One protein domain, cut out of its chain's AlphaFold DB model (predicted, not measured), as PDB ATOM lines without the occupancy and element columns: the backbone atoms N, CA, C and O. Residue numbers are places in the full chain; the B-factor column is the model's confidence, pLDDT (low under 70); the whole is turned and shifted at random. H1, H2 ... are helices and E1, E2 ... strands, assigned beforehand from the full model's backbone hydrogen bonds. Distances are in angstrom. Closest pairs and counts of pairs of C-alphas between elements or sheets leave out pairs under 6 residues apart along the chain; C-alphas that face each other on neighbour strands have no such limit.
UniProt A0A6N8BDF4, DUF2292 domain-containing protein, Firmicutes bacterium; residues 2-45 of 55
ATOM      1  N   ARG A   2     -49.291  17.810 -10.920       54.81
ATOM      2  CA  ARG A   2     -48.278  18.807 -10.504       54.81
ATOM      3  C   ARG A   2     -48.501  20.208 -11.091       54.81
ATOM      4  O   ARG A   2     -48.395  21.175 -10.352       54.81
ATOM      5  N   ASP A   3     -48.883  20.320 -12.362       67.75
ATOM      6  CA  ASP A   3     -48.914  21.625 -13.046       67.75
ATOM      7  C   ASP A   3     -49.941  22.607 -12.482       67.75
ATOM      8  O   ASP A   3     -49.648  23.785 -12.320       67.75
ATOM      9  N   LYS A   4     -51.130  22.122 -12.106       71.94
ATOM     10  CA  LYS A   4     -52.214  22.991 -11.625       71.94
ATOM     11  C   LYS A   4     -51.879  23.643 -10.282       71.94
ATOM     12  O   LYS A   4     -52.151  24.826 -10.099       71.94
ATOM     13  N   LEU A   5     -51.269  22.884  -9.370       71.75
ATOM     14  CA  LEU A   5     -50.829  23.399  -8.075       71.75
ATOM     15  C   LEU A   5     -49.689  24.407  -8.259       71.75
ATOM     16  O   LEU A   5     -49.742  25.492  -7.688       71.75
ATOM     17  N   THR A   6     -48.711  24.098  -9.113       75.50
ATOM     18  CA  THR A   6     -47.607  25.019  -9.421       75.50
ATOM     19  C   THR A   6     -48.115  26.328 -10.023       75.50
ATOM     20  O   THR A   6     -47.700  27.396  -9.582       75.50
ATOM     21  N   SER A   7     -49.061  26.284 -10.966       80.31
ATOM     22  CA  SER A   7     -49.651  27.499 -11.543       80.31
ATOM     23  C   SER A   7     -50.409  28.332 -10.510       80.31
ATOM     24  O   SER A   7     -50.284  29.553 -10.515       80.31
ATOM     25  N   GLN A   8     -51.158  27.699  -9.601       77.94
ATOM     26  CA  GLN A   8     -51.856  28.411  -8.525       77.94
ATOM     27  C   GLN A   8     -50.880  29.088  -7.560       77.94
ATOM     28  O   GLN A   8     -51.076  30.250  -7.215       77.94
ATOM     29  N   LEU A   9     -49.801  28.397  -7.185       75.31
ATOM     30  CA  LEU A   9     -48.748  28.959  -6.337       75.31
ATOM     31  C   LEU A   9     -48.073  30.164  -7.006       75.31
ATOM     32  O   LEU A   9     -47.884  31.195  -6.368       75.31
ATOM     33  N   VAL A  10     -47.752  30.062  -8.299       81.44
ATOM     34  CA  VAL A  10     -47.142  31.164  -9.059       81.44
ATOM     35  C   VAL A  10     -48.076  32.373  -9.134       81.44
ATOM     36  O   VAL A  10     -47.614  33.498  -8.947       81.44
ATOM     37  N   THR A  11     -49.370  32.164  -9.383       83.44
ATOM     38  CA  THR A  11     -50.352  33.258  -9.419       83.44
ATOM     39  C   THR A  11     -50.465  33.952  -8.068       83.44
ATOM     40  O   THR A  11     -50.427  35.181  -8.018       83.44
ATOM     41  N   GLU A  12     -50.536  33.188  -6.978       78.81
ATOM     42  CA  GLU A  12     -50.663  33.750  -5.633       78.81
ATOM     43  C   GLU A  12     -49.426  34.579  -5.260       78.81
ATOM     44  O   GLU A  12     -49.551  35.733  -4.851       78.81
ATOM     45  N   ILE A  13     -48.222  34.052  -5.519       77.81
ATOM     46  CA  ILE A  13     -46.958  34.772  -5.287       77.81
ATOM     47  C   ILE A  13     -46.891  36.048  -6.135       77.81
ATOM     48  O   ILE A  13     -46.506  37.102  -5.633       77.81
ATOM     49  N   ARG A  14     -47.297  35.986  -7.411       82.31
ATOM     50  CA  ARG A  14     -47.326  37.166  -8.292       82.31
ATOM     51  C   ARG A  14     -48.317  38.224  -7.821       82.31
ATOM     52  O   ARG A  14     -48.002  39.405  -7.910       82.31
ATOM     53  N   SER A  15     -49.480  37.825  -7.307       82.12
ATOM     54  CA  SER A  15     -50.469  38.773  -6.774       82.12
ATOM     55  C   SER A  15     -49.925  39.571  -5.584       82.12
ATOM     56  O   SER A  15     -50.288  40.727  -5.384       82.12
ATOM     57  N   GLN A  16     -48.985  38.975  -4.851       77.19
ATOM     58  CA  GLN A  16     -48.339  39.555  -3.683       77.19
ATOM     59  C   GLN A  16     -46.968  40.189  -4.000       77.19
ATOM     60  O   GLN A  16     -46.314  40.719  -3.102       77.19
ATOM     61  N   ALA A  17     -46.532  40.187  -5.269       78.31
ATOM     62  CA  ALA A  17     -45.199  40.630  -5.692       78.31
ATOM     63  C   ALA A  17     -44.876  42.069  -5.272       78.31
ATOM     64  O   ALA A  17     -43.802  42.317  -4.738       78.31
ATOM     65  N   ALA A  18     -45.822  43.000  -5.419       80.00
ATOM     66  CA  ALA A  18     -45.619  44.397  -5.029       80.00
ATOM     67  C   ALA A  18     -45.387  44.573  -3.517       80.00
ATOM     68  O   ALA A  18     -44.730  45.520  -3.086       80.00
ATOM     69  N   GLU A  19     -45.940  43.679  -2.696       76.31
ATOM     70  CA  GLU A  19     -45.742  43.688  -1.248       76.31
ATOM     71  C   GLU A  19     -44.444  42.967  -0.862       76.31
ATOM     72  O   GLU A  19     -43.739  43.437   0.027       76.31
ATOM     73  N   ILE A  20     -44.078  41.907  -1.590       75.31
ATOM     74  CA  ILE A  20     -42.791  41.202  -1.473       75.31
ATOM     75  C   ILE A  20     -41.621  42.123  -1.834       75.31
ATOM     76  O   ILE A  20     -40.653  42.182  -1.087       75.31
ATOM     77  N   GLU A  21     -41.713  42.886  -2.924       77.69
ATOM     78  CA  GLU A  21     -40.666  43.828  -3.352       77.69
ATOM     79  C   GLU A  21     -40.415  44.939  -2.323       77.69
ATOM     80  O   GLU A  21     -39.302  45.445  -2.199       77.69
ATOM     81  N   ARG A  22     -41.444  45.306  -1.551       80.50
ATOM     82  CA  ARG A  22     -41.332  46.282  -0.458       80.50
ATOM     83  C   ARG A  22     -40.761  45.677   0.823       80.50
ATOM     84  O   ARG A  22     -40.423  46.422   1.743       80.50
ATOM     85  N   LEU A  23     -40.672  44.351   0.916       73.44
ATOM     86  CA  LEU A  23     -40.111  43.661   2.069       73.44
ATOM     87  C   LEU A  23     -38.625  43.405   1.851       73.44
ATOM     88  O   LEU A  23     -38.229  42.636   0.987       73.44
ATOM     89  N   GLN A  24     -37.793  43.996   2.709       69.62
ATOM     90  CA  GLN A  24     -36.372  43.639   2.775       69.62
ATOM     91  C   GLN A  24     -36.185  42.198   3.278       69.62
ATOM     92  O   GLN A  24     -35.314  41.482   2.795       69.62
ATOM     93  N   HIS A  25     -37.036  41.764   4.219       70.56
ATOM     94  CA  HIS A  25     -37.076  40.407   4.764       70.56
ATOM     95  C   HIS A  25     -38.516  40.002   5.123       70.56
ATOM     96  O   HIS A  25     -39.279  40.794   5.686       70.56
ATOM     97  N   GLY A  26     -38.886  38.750   4.847       73.19
ATOM     98  CA  GLY A  26     -40.211  38.211   5.149       73.19
ATOM     99  C   GLY A  26     -40.358  36.751   4.732       73.19
ATOM    100  O   GLY A  26     -39.473  36.187   4.092       73.19
ATOM    101  N   GLN A  27     -41.484  36.144   5.098       78.44
ATOM    102  CA  GLN A  27     -41.838  34.778   4.717       78.44
ATOM    103  C   GLN A  27     -43.220  34.763   4.063       78.44
ATOM    104  O   GLN A  27     -44.136  35.435   4.532       78.44
ATOM    105  N   ILE A  28     -43.382  33.959   3.013       78.62
ATOM    106  CA  ILE A  28     -44.692  33.646   2.434       78.62
ATOM    107  C   ILE A  28     -45.091  32.260   2.935       78.62
ATOM    108  O   ILE A  28     -44.371  31.283   2.722       78.62
ATOM    109  N   VAL A  29     -46.229  32.174   3.616       81.88
ATOM    110  CA  VAL A  29     -46.803  30.918   4.102       81.88
ATOM    111  C   VAL A  29     -48.013  30.581   3.246       81.88
ATOM    112  O   VAL A  29     -48.975  31.344   3.192       81.88
ATOM    113  N   LEU A  30     -47.966  29.429   2.581       82.81
ATOM    114  CA  LEU A  30     -49.040  28.929   1.727       82.81
ATOM    115  C   LEU A  30     -49.609  27.661   2.357       82.81
ATOM    116  O   LEU A  30     -48.876  26.705   2.617       82.81
ATOM    117  N   LYS A  31     -50.918  27.641   2.608       84.00
ATOM    118  CA  LYS A  31     -51.613  26.451   3.101       84.00
ATOM    119  C   LYS A  31     -52.154  25.674   1.910       84.00
ATOM    120  O   LYS A  31     -52.936  26.205   1.121       84.00
ATOM    121  N   ILE A  32     -51.743  24.413   1.802       85.31
ATOM    122  CA  ILE A  32     -52.182  23.497   0.749       85.31
ATOM    123  C   ILE A  32     -53.056  22.417   1.389       85.31
ATOM    124  O   ILE A  32     -52.628  21.753   2.331       85.31
ATOM    125  N   GLN A  33     -54.274  22.245   0.881       86.38
ATOM    126  CA  GLN A  33     -55.191  21.165   1.256       86.38
ATOM    127  C   GLN A  33     -55.721  20.513  -0.023       86.38
ATOM    128  O   GLN A  33     -56.034  21.210  -0.987       86.38
ATOM    129  N   ASP A  34     -55.744  19.180  -0.066       87.25
ATOM    130  CA  ASP A  34     -56.218  18.392  -1.216       87.25
ATOM    131  C   ASP A  34     -55.596  18.801  -2.568       87.25
ATOM    132  O   ASP A  34     -56.246  18.821  -3.616       87.25
ATOM    133  N   GLY A  35     -54.312  19.176  -2.549       81.44
ATOM    134  CA  GLY A  35     -53.574  19.606  -3.740       81.44
ATOM    135  C   GLY A  35     -53.980  20.981  -4.283       81.44
ATOM    136  O   GLY A  35     -53.664  21.284  -5.434       81.44
ATOM    137  N   LYS A  36     -54.666  21.806  -3.483       75.81
ATOM    138  CA  LYS A  36     -55.043  23.188  -3.812       75.81
ATOM    139  C   LYS A  36     -54.523  24.155  -2.756       75.81
ATOM    140  O   LYS A  36     -54.504  23.839  -1.568       75.81
ATOM    141  N   VAL A  37     -54.134  25.349  -3.192       80.81
ATOM    142  CA  VAL A  37     -53.833  26.460  -2.281       80.81
ATOM    143  C   VAL A  37     -55.153  26.979  -1.719       80.81
ATOM    144  O   VAL A  37     -56.042  27.343  -2.488       80.81
ATOM    145  N   VAL A  38     -55.293  26.979  -0.394       84.69
ATOM    146  CA  VAL A  38     -56.508  27.454   0.295       84.69
ATOM    147  C   VAL A  38     -56.308  28.796   0.993       84.69
ATOM    148  O   VAL A  38     -57.282  29.494   1.254       84.69
ATOM    149  N   SER A  39     -55.063  29.176   1.291       79.94
ATOM    150  CA  SER A  39     -54.731  30.495   1.838       79.94
ATOM    151  C   SER A  39     -53.255  30.831   1.634       79.94
ATOM    152  O   SER A  39     -52.407  29.937   1.729       79.94
ATOM    153  N   GLY A  40     -52.945  32.115   1.448       78.19
ATOM    154  CA  GLY A  40     -51.586  32.652   1.458       78.19
ATOM    155  C   GLY A  40     -51.454  33.834   2.413       78.19
ATOM    156  O   GLY A  40     -52.305  34.718   2.422       78.19
ATOM    157  N   GLN A  41     -50.399  33.847   3.227       80.38
ATOM    158  CA  GLN A  41     -50.111  34.927   4.170       80.38
ATOM    159  C   GLN A  41     -48.648  35.356   4.060       80.38
ATOM    160  O   GLN A  41     -47.744  34.520   4.094       80.38
ATOM    161  N   ILE A  42     -48.418  36.668   4.009       74.50
ATOM    162  CA  ILE A  42     -47.085  37.253   4.153       74.50
ATOM    163  C   ILE A  42     -46.839  37.574   5.624       74.50
ATOM    164  O   ILE A  42     -47.553  38.372   6.234       74.50
ATOM    165  N   ILE A  43     -45.786  36.992   6.185       79.31
ATOM    166  CA  ILE A  43     -45.267  37.337   7.504       79.31
ATOM    167  C   ILE A  43     -44.134  38.344   7.302       79.31
ATOM    168  O   ILE A  43     -43.034  38.003   6.856       79.31
ATOM    169  N   LYS A  44     -44.426  39.611   7.609       67.62
ATOM    170  CA  LYS A  44     -43.458  40.712   7.571       67.62
ATOM    171  C   LYS A  44     -42.574  40.625   8.817       67.62
ATOM    172  O   LYS A  44     -43.100  40.543   9.923       67.62
ATOM    173  N   GLY A  45     -41.252  40.656   8.652       63.16
ATOM    174  CA  GLY A  45     -40.332  40.709   9.796       63.16
ATOM    175  C   GLY A  45     -39.748  39.374  10.252       63.16
ATOM    176  O   GLY A  45     -39.385  39.250  11.420       63.16
TER     177      GLY A  45
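This is residues 2 to 45 of the 55 residues of the protein "DUF2292 domain-containing protein" of Firmicutes bacterium (UniProt A0A6N8BDF4). The long helix H1 runs lengthwise over one face of a two-stranded hairpin, E1 and E2, whose other face is bare; the short helix H2 follows H1 before the chain folds back into the hairpin. The printed part has 44 residues, with two named helices and two named strands in the order H1, H2, E1, E2, a mixed class with an antiparallel sheet. It is a rod of 31 by 15 by 12 A, only just compact, close to loose, with a radius of gyration of the C-alphas of 11.0 A.

H1, residues 2 to 15, and H2, residues 17 to 21, meet only through their link; in both, every O i to N i+4 pair is within hydrogen-bond range. E1, residues 26 to 33, and E2, residues 36 to 44, form an antiparallel hairpin at 162 degrees; N 29 and O 41 are within hydrogen-bond range at 2.8 A. The closest C-alphas of H1 and E2, Leu 5 and Lys 36, are 6.0 A apart. H2 and E2 are only just apart, at 8.1 A.

H1 begins at C-alpha 2 (-48.278, 18.807, -10.504) and measures 20.4 A, E1 23.0 A. E2, 23.9 A, ends at C-alpha 44 (-43.458, 40.712, 7.571).

The farthest C-alphas, Gln 24 and Asp 34, are 32.4 A apart. The printed part has no cut; its three links are tight. pLDDT is under 70 at residues 2 to 3, 24 and 44 to 45.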